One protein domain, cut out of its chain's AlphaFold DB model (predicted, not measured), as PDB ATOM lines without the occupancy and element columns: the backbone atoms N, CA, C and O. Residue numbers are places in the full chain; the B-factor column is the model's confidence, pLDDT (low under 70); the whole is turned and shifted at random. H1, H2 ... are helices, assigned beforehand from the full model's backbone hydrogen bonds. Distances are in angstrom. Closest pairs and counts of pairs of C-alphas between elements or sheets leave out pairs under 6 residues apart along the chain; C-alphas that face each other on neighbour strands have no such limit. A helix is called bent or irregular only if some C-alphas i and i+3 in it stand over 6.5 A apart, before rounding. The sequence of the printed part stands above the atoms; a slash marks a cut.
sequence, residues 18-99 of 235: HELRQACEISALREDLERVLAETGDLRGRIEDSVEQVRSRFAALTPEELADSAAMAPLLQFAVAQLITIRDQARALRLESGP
ATOM      1  N   HIS A  18     124.821 175.825 207.692       89.56
ATOM      2  CA  HIS A  18     126.200 175.533 208.073       89.56
ATOM      3  C   HIS A  18     127.202 176.199 207.130       89.56
ATOM      4  O   HIS A  18     128.185 176.768 207.592       89.56
ATOM      5  N   GLU A  19     126.911 176.209 205.836       91.19
ATOM      6  CA  GLU A  19     127.714 176.835 204.796       91.19
ATOM      7  C   GLU A  19     127.672 178.364 204.919       91.19
ATOM      8  O   GLU A  19     128.708 179.015 204.796       91.19
ATOM      9  N   LEU A  20     126.511 178.949 205.246       93.44
ATOM     10  CA  LEU A  20     126.398 180.382 205.552       93.44
ATOM     11  C   LEU A  20     127.180 180.754 206.814       93.44
ATOM     12  O   LEU A  20     127.927 181.732 206.813       93.44
ATOM     13  N   ARG A  21     127.052 179.964 207.885       91.56
ATOM     14  CA  ARG A  21     127.825 180.166 209.114       91.56
ATOM     15  C   ARG A  21     129.327 180.081 208.840       91.56
ATOM     16  O   ARG A  21     130.067 180.961 209.267       91.56
ATOM     17  N   GLN A  22     129.758 179.067 208.096       93.12
ATOM     18  CA  GLN A  22     131.154 178.887 207.715       93.12
ATOM     19  C   GLN A  22     131.650 180.056 206.855       93.12
ATOM     20  O   GLN A  22     132.751 180.554 207.079       93.12
ATOM     21  N   ALA A  23     130.846 180.543 205.907       93.00
ATOM     22  CA  ALA A  23     131.191 181.712 205.103       93.00
ATOM     23  C   ALA A  23     131.367 182.974 205.966       93.00
ATOM     24  O   ALA A  23     132.305 183.744 205.739       93.00
ATOM     25  N   CYS A  24     130.520 183.167 206.982       90.69
ATOM     26  CA  CYS A  24     130.658 184.261 207.946       90.69
ATOM     27  C   CYS A  24     131.935 184.131 208.790       90.69
ATOM     28  O   CYS A  24     132.661 185.111 208.940       90.69
ATOM     29  N   GLU A  25     132.240 182.936 209.300       91.75
ATOM     30  CA  GLU A  25     133.465 182.674 210.071       91.75
ATOM     31  C   GLU A  25     134.721 182.916 209.215       91.75
ATOM     32  O   GLU A  25     135.635 183.616 209.643       91.75
ATOM     33  N   ILE A  26     134.738 182.435 207.967       91.75
ATOM     34  CA  ILE A  26     135.839 182.685 207.024       91.75
ATOM     35  C   ILE A  26     135.987 184.182 206.730       91.75
ATOM     36  O   ILE A  26     137.109 184.678 206.646       91.75
ATOM     37  N   SER A  27     134.879 184.907 206.570       90.69
ATOM     38  CA  SER A  27     134.913 186.350 206.307       90.69
ATOM     39  C   SER A  27     135.482 187.123 207.497       90.69
ATOM     40  O   SER A  27     136.338 187.981 207.301       90.69
ATOM     41  N   ALA A  28     135.084 186.768 208.724       89.12
ATOM     42  CA  ALA A  28     135.631 187.364 209.942       89.12
ATOM     43  C   ALA A  28     137.140 187.098 210.078       89.12
ATOM     44  O   ALA A  28     137.908 188.022 210.328       89.12
ATOM     45  N   LEU A  29     137.582 185.861 209.822       91.56
ATOM     46  CA  LEU A  29     139.006 185.515 209.845       91.56
ATOM     47  C   LEU A  29     139.811 186.279 208.785       91.56
ATOM     48  O   LEU A  29     140.949 186.666 209.039       91.56
ATOM     49  N   ARG A  30     139.242 186.510 207.597       93.56
ATOM     50  CA  ARG A  30     139.894 187.320 206.557       93.56
ATOM     51  C   ARG A  30     140.035 188.779 206.976       93.56
ATOM     52  O   ARG A  30     141.120 189.328 206.824       93.56
ATOM     53  N   GLU A  31     138.986 189.373 207.538       91.50
ATOM     54  CA  GLU A  31     139.045 190.743 208.062       91.50
ATOM     55  C   GLU A  31     140.084 190.864 209.190       91.50
ATOM     56  O   GLU A  31     140.865 191.817 209.224       91.50
ATOM     57  N   ASP A  32     140.142 189.876 210.088       90.06
ATOM     58  CA  ASP A  32     141.146 189.816 211.152       90.06
ATOM     59  C   ASP A  32     142.574 189.761 210.585       90.06
ATOM     60  O   ASP A  32     143.454 190.476 211.068       90.06
ATOM     61  N   LEU A  33     142.810 188.968 209.533       93.31
ATOM     62  CA  LEU A  33     144.110 188.904 208.858       93.31
ATOM     63  C   LEU A  33     144.473 190.224 208.172       93.31
ATOM     64  O   LEU A  33     145.605 190.682 208.309       93.31
ATOM     65  N   GLU A  34     143.536 190.850 207.460       94.06
ATOM     66  CA  GLU A  34     143.754 192.152 206.818       94.06
ATOM     67  C   GLU A  34     144.101 193.231 207.851       94.06
ATOM     68  O   GLU A  34     145.038 194.004 207.643       94.06
ATOM     69  N   ARG A  35     143.421 193.228 209.006       92.19
ATOM     70  CA  ARG A  35     143.755 194.101 210.137       92.19
ATOM     71  C   ARG A  35     145.171 193.844 210.639       92.19
ATOM     72  O   ARG A  35     145.944 194.789 210.745       92.19
ATOM     73  N   VAL A  36     145.521 192.596 210.955       93.75
ATOM     74  CA  VAL A  36     146.854 192.267 211.492       93.75
ATOM     75  C   VAL A  36     147.952 192.642 210.495       93.75
ATOM     76  O   VAL A  36     148.996 193.154 210.903       93.75
ATOM     77  N   LEU A  37     147.720 192.452 209.192       94.94
ATOM     78  CA  LEU A  37     148.644 192.888 208.144       94.94
ATOM     79  C   LEU A  37     148.819 194.411 208.132       94.94
ATOM     80  O   LEU A  37     149.957 194.880 208.077       94.94
ATOM     81  N   ALA A  38     147.726 195.171 208.223       94.38
ATOM     82  CA  ALA A  38     147.775 196.630 208.291       94.38
ATOM     83  C   ALA A  38     148.503 197.118 209.557       94.38
ATOM     84  O   ALA A  38     149.453 197.887 209.456       94.38
ATOM     85  N   GLU A  39     148.139 196.603 210.735       94.94
ATOM     86  CA  GLU A  39     148.762 196.984 212.010       94.94
ATOM     87  C   GLU A  39     150.259 196.637 212.052       94.94
ATOM     88  O   GLU A  39     151.073 197.414 212.557       94.94
ATOM     89  N   THR A  40     150.644 195.488 211.489       96.00
ATOM     90  CA  THR A  40     152.056 195.089 211.380       96.00
ATOM     91  C   THR A  40     152.808 195.983 210.394       96.00
ATOM     92  O   THR A  40     153.963 196.334 210.644       96.00
ATOM     93  N   GLY A  41     152.167 196.378 209.289       96.69
ATOM     94  CA  GLY A  41     152.710 197.347 208.337       96.69
ATOM     95  C   GLY A  41     152.968 198.709 208.982       96.69
ATOM     96  O   GLY A  41     154.069 199.247 208.857       96.69
ATOM     97  N   ASP A  42     152.006 199.217 209.750       96.31
ATOM     98  CA  ASP A  42     152.144 200.472 210.492       96.31
ATOM     99  C   ASP A  42     153.247 200.393 211.553       96.31
ATOM    100  O   ASP A  42     154.026 201.334 211.713       96.31
ATOM    101  N   LEU A  43     153.332 199.275 212.286       96.94
ATOM    102  CA  LEU A  43     154.404 199.055 213.256       96.94
ATOM    103  C   LEU A  43     155.768 199.065 212.567       96.94
ATOM    104  O   LEU A  43     156.698 199.696 213.065       96.94
ATOM    105  N   ARG A  44     155.889 198.396 211.416       98.06
ATOM    106  CA  ARG A  44     157.120 198.405 210.628       98.06
ATOM    107  C   ARG A  44     157.509 199.831 210.230       98.06
ATOM    108  O   ARG A  44     158.656 200.202 210.456       98.06
ATOM    109  N   GLY A  45     156.573 200.621 209.703       97.75
ATOM    110  CA  GLY A  45     156.830 202.021 209.346       97.75
ATOM    111  C   GLY A  45     157.316 202.842 210.543       97.75
ATOM    112  O   GLY A  45     158.346 203.502 210.468       97.75
ATOM    113  N   ARG A  46     156.658 202.703 211.700       97.06
ATOM    114  CA  ARG A  46     157.082 203.378 212.939       97.06
ATOM    115  C   ARG A  46     158.472 202.957 213.409       97.06
ATOM    116  O   ARG A  46     159.219 203.796 213.900       97.06
ATOM    117  N   ILE A  47     158.830 201.678 213.277       97.88
ATOM    118  CA  ILE A  47     160.181 201.198 213.600       97.88
ATOM    119  C   ILE A  47     161.210 201.864 212.688       97.88
ATOM    120  O   ILE A  47     162.229 202.343 213.183       97.88
ATOM    121  N   GLU A  48     160.946 201.899 211.382       98.44
ATOM    122  CA  GLU A  48     161.824 202.538 210.398       98.44
ATOM    123  C   GLU A  48     162.013 204.030 210.731       98.44
ATOM    124  O   GLU A  48     163.153 204.488 210.842       98.44
ATOM    125  N   ASP A  49     160.930 204.750 211.036       98.19
ATOM    126  CA  ASP A  49     160.974 206.157 211.453       98.19
ATOM    127  C   ASP A  49     161.749 206.366 212.762       98.19
ATOM    128  O   ASP A  49     162.562 207.287 212.873       98.19
ATOM    129  N   SER A  50     161.517 205.530 213.779       97.50
ATOM    130  CA  SER A  50     162.219 205.614 215.066       97.50
ATOM    131  C   SER A  50     163.716 205.342 214.912       97.50
ATOM    132  O   SER A  50     164.533 206.042 215.517       97.50
ATOM    133  N   VAL A  51     164.098 204.352 214.101       97.62
ATOM    134  CA  VAL A  51     165.508 204.049 213.814       97.62
ATOM    135  C   VAL A  51     166.158 205.207 213.065       97.62
ATOM    136  O   VAL A  51     167.261 205.614 213.433       97.62
ATOM    137  N   GLU A  52     165.481 205.782 212.072       98.38
ATOM    138  CA  GLU A  52     166.020 206.917 211.323       98.38
ATOM    139  C   GLU A  52     166.144 208.172 212.200       98.38
ATOM    140  O   GLU A  52     167.134 208.897 212.099       98.38
ATOM    141  N   GLN A  53     165.226 208.397 213.145       97.44
ATOM    142  CA  GLN A  53     165.358 209.461 214.146       97.44
ATOM    143  C   GLN A  53     166.570 209.258 215.060       97.44
ATOM    144  O   GLN A  53     167.303 210.212 215.327       97.44
ATOM    145  N   VAL A  54     166.793 208.031 215.549       97.12
ATOM    146  CA  VAL A  54     167.980 207.707 216.354       97.12
ATOM    147  C   VAL A  54     169.233 207.963 215.521       97.12
ATOM    148  O   VAL A  54     170.095 208.734 215.940       97.12
ATOM    149  N   ARG A  55     169.299 207.405 214.310       97.25
ATOM    150  CA  ARG A  55     170.421 207.583 213.384       97.25
ATOM    151  C   ARG A  55     170.707 209.054 213.090       97.25
ATOM    152  O   ARG A  55     171.859 209.461 213.174       97.25
ATOM    153  N   SER A  56     169.678 209.845 212.797       97.69
ATOM    154  CA  SER A  56     169.801 211.280 212.517       97.69
ATOM    155  C   SER A  56     170.421 212.040 213.689       97.69
ATOM    156  O   SER A  56     171.268 212.905 213.489       97.69
ATOM    157  N   ARG A  57     170.051 211.692 214.927       95.88
ATOM    158  CA  ARG A  57     170.625 212.317 216.128       95.88
ATOM    159  C   ARG A  57     172.075 211.911 216.367       95.88
ATOM    160  O   ARG A  57     172.868 212.758 216.753       95.88
ATOM    161  N   PHE A  58     172.429 210.653 216.104       94.62
ATOM    162  CA  PHE A  58     173.826 210.211 216.147       94.62
ATOM    163  C   PHE A  58     174.673 210.880 215.058       94.62
ATOM    164  O   PHE A  58     175.807 211.258 215.319       94.62
ATOM    165  N   ALA A  59     174.122 211.059 213.856       96.00
ATOM    166  CA  ALA A  59     174.814 211.706 212.744       96.00
ATOM    167  C   ALA A  59     175.012 213.219 212.943       96.00
ATOM    168  O   ALA A  59     175.885 213.803 212.307       96.00
ATOM    169  N   ALA A  60     174.208 213.851 213.801       95.50
ATOM    170  CA  ALA A  60     174.350 215.261 214.149       95.50
ATOM    171  C   ALA A  60     175.496 215.531 215.140       95.50
ATOM    172  O   ALA A  60     175.880 216.688 215.294       95.50
ATOM    173  N   LEU A  61     176.022 214.496 215.805       93.50
ATOM    174  CA  LEU A  61     177.140 214.645 216.731       93.50
ATOM    175  C   LEU A  61     178.481 214.684 216.007       93.50
ATOM    176  O   LEU A  61     178.733 213.960 215.042       93.50
ATOM    177  N   THR A  62     179.374 215.493 216.557       95.56
ATOM    178  CA  THR A  62     180.788 215.509 216.190       95.56
ATOM    179  C   THR A  62     181.536 214.303 216.786       95.56
ATOM    180  O   THR A  62     181.101 213.731 217.790       95.56
ATOM    181  N   PRO A  63     182.674 213.885 216.200       94.12
ATOM    182  CA  PRO A  63     183.506 212.809 216.748       94.12
ATOM    183  C   PRO A  63     183.949 213.040 218.199       94.12
ATOM    184  O   PRO A  63     184.063 212.088 218.969       94.12
ATOM    185  N   GLU A  64     184.176 214.295 218.584       93.75
ATOM    186  CA  GLU A  64     184.569 214.690 219.935       93.75
ATOM    187  C   GLU A  64     183.418 214.500 220.931       93.75
ATOM    188  O   GLU A  64     183.621 213.949 222.012       93.75
ATOM    189  N   GLU A  65     182.194 214.872 220.549       93.62
ATOM    190  CA  GLU A  65     180.991 214.630 221.354       93.62
ATOM    191  C   GLU A  65     180.666 213.136 221.456       93.62
ATOM    192  O   GLU A  65     180.172 212.683 222.486       93.62
ATOM    193  N   LEU A  66     180.982 212.343 220.425       91.25
ATOM    194  CA  LEU A  66     180.827 210.888 220.490       91.25
ATOM    195  C   LEU A  66     181.774 210.240 221.517       91.25
ATOM    196  O   LEU A  66     181.445 209.190 222.071       91.25
ATOM    197  N   ALA A  67     182.936 210.846 221.773       93.38
ATOM    198  CA  ALA A  67     183.883 210.389 222.789       93.38
ATOM    199  C   ALA A  67     183.514 210.862 224.208       93.38
ATOM    200  O   ALA A  67     183.981 210.276 225.189       93.38
ATOM    201  N   ASP A  68     182.670 211.891 224.332       96.00
ATOM    202  CA  ASP A  68     182.192 212.382 225.619       96.00
ATOM    203  C   ASP A  68     180.982 211.581 226.121       96.00
ATOM    204  O   ASP A  68     179.872 211.617 225.584       96.00
ATOM    205  N   SER A  69     181.184 210.880 227.237       92.94
ATOM    206  CA  SER A  69     180.132 210.117 227.911       92.94
ATOM    207  C   SER A  69     178.927 210.970 228.328       92.94
ATOM    208  O   SER A  69     177.798 210.471 228.311       92.94
ATOM    209  N   ALA A  70     179.139 212.245 228.675       95.56
ATOM    210  CA  ALA A  70     178.064 213.138 229.091       95.56
ATOM    211  C   ALA A  70     177.174 213.539 227.905       95.56
ATOM    212  O   ALA A  70     175.949 213.565 228.046       95.56
ATOM    213  N   ALA A  71     177.766 213.770 226.730       91.50
ATOM    214  CA  ALA A  71     177.045 214.033 225.486       91.50
ATOM    215  C   ALA A  71     176.349 212.776 224.923       91.50
ATOM    216  O   ALA A  71     175.242 212.857 224.387       91.50
ATOM    217  N   MET A  72     176.950 211.595 225.102       95.88
ATOM    218  CA  MET A  72     176.401 210.318 224.630       95.88
ATOM    219  C   MET A  72     175.197 209.824 225.450       95.88
ATOM    220  O   MET A  72     174.265 209.221 224.906       95.88
ATOM    221  N   ALA A  73     175.198 210.047 226.768       96.06
ATOM    222  CA  ALA A  73     174.199 209.471 227.669       96.06
ATOM    223  C   ALA A  73     172.736 209.813 227.293       96.06
ATOM    224  O   ALA A  73     171.922 208.884 227.239       96.06
ATOM    225  N   PRO A  74     172.369 211.067 226.959       95.88
ATOM    226  CA  PRO A  74     171.014 211.404 226.516       95.88
ATOM    227  C   PRO A  74     170.589 210.699 225.220       95.88
ATOM    228  O   PRO A  74     169.418 210.343 225.068       95.88
ATOM    229  N   LEU A  75     171.517 210.454 224.287       95.25
ATOM    230  CA  LEU A  75     171.209 209.733 223.046       95.25
ATOM    231  C   LEU A  75     170.928 208.258 223.295       95.25
ATOM    232  O   LEU A  75     169.971 207.714 222.742       95.25
ATOM    233  N   LEU A  76     171.723 207.621 224.153       96.62
ATOM    234  CA  LEU A  76     171.490 206.235 224.546       96.62
ATOM    235  C   LEU A  76     170.162 206.094 225.294       96.62
ATOM    236  O   LEU A  76     169.397 205.175 225.006       96.62
ATOM    237  N   GLN A  77     169.840 207.030 226.188       97.44
ATOM    238  CA  GLN A  77     168.539 207.068 226.863       97.44
ATOM    239  C   GLN A  77     167.387 207.200 225.862       97.44
ATOM    240  O   GLN A  77     166.405 206.464 225.956       97.44
ATOM    241  N   PHE A  78     167.522 208.086 224.871       97.69
ATOM    242  CA  PHE A  78     166.537 208.227 223.804       97.69
ATOM    243  C   PHE A  78     166.381 206.934 222.989       97.69
ATOM    244  O   PHE A  78     165.257 206.478 222.788       97.69
ATOM    245  N   ALA A  79     167.481 206.312 222.560       97.69
ATOM    246  CA  ALA A  79     167.447 205.074 221.783       97.69
ATOM    247  C   ALA A  79     166.796 203.920 222.567       97.69
ATOM    248  O   ALA A  79     165.942 203.209 222.037       97.69
ATOM    249  N   VAL A  80     167.132 203.772 223.852       98.25
ATOM    250  CA  VAL A  80     166.504 202.777 224.733       98.25
ATOM    251  C   VAL A  80     165.010 203.060 224.905       98.25
ATOM    252  O   VAL A  80     164.206 202.130 224.839       98.25
ATOM    253  N   ALA A  81     164.610 204.324 225.059       98.19
ATOM    254  CA  ALA A  81     163.197 204.696 225.131       98.19
ATOM    255  C   ALA A  81     162.431 204.339 223.841       98.19
ATOM    256  O   ALA A  81     161.306 203.834 223.919       98.19
ATOM    257  N   GLN A  82     163.043 204.530 222.663       98.12
ATOM    258  CA  GLN A  82     162.466 204.092 221.386       98.12
ATOM    259  C   GLN A  82     162.314 202.566 221.329       98.12
ATOM    260  O   GLN A  82     161.247 202.076 220.974       98.12
ATOM    261  N   LEU A  83     163.327 201.804 221.755       97.81
ATOM    262  CA  LEU A  83     163.252 200.337 221.798       97.81
ATOM    263  C   LEU A  83     162.143 199.827 222.725       97.81
ATOM    264  O   LEU A  83     161.432 198.885 222.373       97.81
ATOM    265  N   ILE A  84     161.973 200.445 223.897       97.94
ATOM    266  CA  ILE A  84     160.889 200.101 224.827       97.94
ATOM    267  C   ILE A  84     159.535 200.399 224.185       97.94
ATOM    268  O   ILE A  84     158.659 199.541 224.193       97.94
ATOM    269  N   THR A  85     159.394 201.567 223.556       97.50
ATOM    270  CA  THR A  85     158.157 201.967 222.871       97.50
ATOM    271  C   THR A  85     157.807 200.996 221.742       97.50
ATOM    272  O   THR A  85     156.674 200.527 221.669       97.50
ATOM    273  N   ILE A  86     158.777 200.633 220.896       96.25
ATOM    274  CA  ILE A  86     158.606 199.637 219.826       96.25
ATOM    275  C   ILE A  86     158.176 198.292 220.411       96.25
ATOM    276  O   ILE A  86     157.238 197.671 219.914       96.25
ATOM    277  N   ARG A  87     158.836 197.838 221.483       96.62
ATOM    278  CA  ARG A  87     158.497 196.578 222.151       96.62
ATOM    279  C   ARG A  87     157.069 196.598 222.687       96.62
ATOM    280  O   ARG A  87     156.358 195.605 222.550       96.62
ATOM    281  N   ASP A  88     156.658 197.696 223.304       96.19
ATOM    282  CA  ASP A  88     155.332 197.818 223.899       96.19
ATOM    283  C   ASP A  88     154.252 197.892 222.805       96.19
ATOM    284  O   ASP A  88     153.223 197.229 222.919       96.19
ATOM    285  N   GLN A  89     154.522 198.577 221.688       93.75
ATOM    286  CA  GLN A  89     153.653 198.567 220.507       93.75
ATOM    287  C   GLN A  89     153.557 197.174 219.867       93.75
ATOM    288  O   GLN A  89     152.463 196.735 219.527       93.75
ATOM    289  N   ALA A  90     154.673 196.451 219.755       93.12
ATOM    290  CA  ALA A  90     154.690 195.086 219.235       93.12
ATOM    291  C   ALA A  90     153.884 194.122 220.118       93.12
ATOM    292  O   ALA A  90     153.188 193.252 219.608       93.12
ATOM    293  N   ARG A  91     153.937 194.296 221.445       93.25
ATOM    294  CA  ARG A  91     153.119 193.528 222.400       93.25
ATOM    295  C   ARG A  91     151.641 193.900 222.361       93.25
ATOM    296  O   ARG A  91     150.810 193.080 222.735       93.25
ATOM    297  N   ALA A  92     151.321 195.124 221.950       90.25
ATOM    298  CA  ALA A  92     149.948 195.593 221.829       90.25
ATOM    299  C   ALA A  92     149.238 195.074 220.567       90.25
ATOM    300  O   ALA A  92     148.010 195.160 220.512       90.25
ATOM    301  N   LEU A  93     149.971 194.527 219.584       89.25
ATOM    302  CA  LEU A  93     149.376 193.878 218.415       89.25
ATOM    303  C   LEU A  93     148.487 192.714 218.868       89.25
ATOM    304  O   LEU A  93     148.957 191.724 219.435       89.25
ATOM    305  N   ARG A  94     147.180 192.842 218.627       80.88
ATOM    306  CA  ARG A  94     146.195 191.835 219.028       80.88
ATOM    307  C   ARG A  94     146.122 190.742 217.971       80.88
ATOM    308  O   ARG A  94     145.585 190.948 216.889       80.88
ATOM    309  N   LEU A  95     146.622 189.561 218.326       79.31
ATOM    310  CA  LEU A  95     146.553 188.359 217.488       79.31
ATOM    311  C   LEU A  95     145.276 187.538 217.712       79.31
ATOM    312  O   LEU A  95     145.055 186.537 217.037       79.31
ATOM    313  N   GLU A  96     144.449 187.929 218.680       71.88
ATOM    314  CA  GLU A  96     143.211 187.229 218.989       71.88
ATOM    315  C   GLU A  96     142.164 187.496 217.900       71.88
ATOM    316  O   GLU A  96     141.769 188.639 217.659       71.88
ATOM    317  N   SER A  97     141.710 186.422 217.253       62.69
ATOM    318  CA  SER A  97     140.519 186.417 216.407       62.69
ATOM    319  C   SER A  97     139.281 186.269 217.291       62.69
ATOM    320  O   SER A  97     139.190 185.309 218.064       62.69
ATOM    321  N   GLY A  98     138.324 187.188 217.198       63.47
ATOM    322  CA  GLY A  98     137.130 187.154 218.039       63.47
ATOM    323  C   GLY A  98     136.063 188.166 217.623       63.47
ATOM    324  O   GLY A  98     136.329 189.029 216.787       63.47
ATOM    325  N   PRO A  99     134.842 188.071 218.191       58.91
ATOM    326  CA  PRO A  99     133.746 188.978 217.875       58.91
ATOM    327  C   PRO A  99     134.174 190.425 218.111       58.91
ATOM    328  O   PRO A  99     134.379 190.862 219.244       58.91
TER     329      PRO A  99
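AT A GLANCE: This is residues 18 to 99 of the 235 residues of an uncharacterized protein of Azospirillum oleiclasticum (UniProt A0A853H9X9). Two long helices, H1 and H3, lie side by side and run opposite ways as a thin rod, with the short helix H2 at the end where the backbone folds back. H1 is the longer of the two, and its first residues, 18 to 24, stick out free beyond the rest. The printed part has 82 residues, with three named helices in the order H1, H2, H3 and no named strand, and its class is all helix. The whole is extended, with a radius of gyration of the C-alphas of 20.5 A, and the C-alphas span 71 by 16 by 11 A along their three main axes.

IN THESE COORDINATES: Find C-alpha 18 at (126.200, 175.533, 208.073); from there H1 runs through residues 18 to 59, 60.8 A from first to last C-alpha, and ends at C-alpha 59 at (174.814, 211.706, 212.744). Three residues on, look at residues 63 to 67 for H2, five residues long and 6.5 A from first to last C-alpha. H3 follows at residues 69 to 92, 34.0 A from first to last C-alpha, and ends at C-alpha 92 at (149.948, 195.593, 221.829). H3 is irregular, but only just: C-alphas 71 and 74 are 6.7 A apart. After it, residues 93 to 99 hold no named element.

HOW THE PARTS SIT: Begin on H1, which touches H3 with its residues 43 to 58 alone. Their closest C-alphas are those of Val 54 and Ala 79, 6.1 A apart. The two helices run opposite ways at a shallow tilt of 3 degrees, where the line of H3 is a rough one. Go on along the backbone to H2: H1 and H2 are apart, but only just, with their closest C-alphas 8.3 A apart. H2 and H3 touch only at the corner by their link, and only just, with 3 pairs of C-alphas within 8 A; H3 touches H2 with residues 71 to 72 alone. The closest C-alphas of that pair are those of Glu 65 and Ala 71, 5.7 A apart. In H1 and H2 every O i to N i+4 pair is within hydrogen-bond range, and in H3 18 of 20 are.

THE WHOLE: Look for the two C-alphas farthest apart at His 18 and Glu 64, 71.3 A from each other. The C-alphas of the first and last printed residues, His 18 and Pro 99, are 18.3 A apart. The printed part has no cut, and the links H1 to H2 and H2 to H3 are both tight. The mean pLDDT of the printed part is 93.0, and you will find values under 70 at residues 97 to 99.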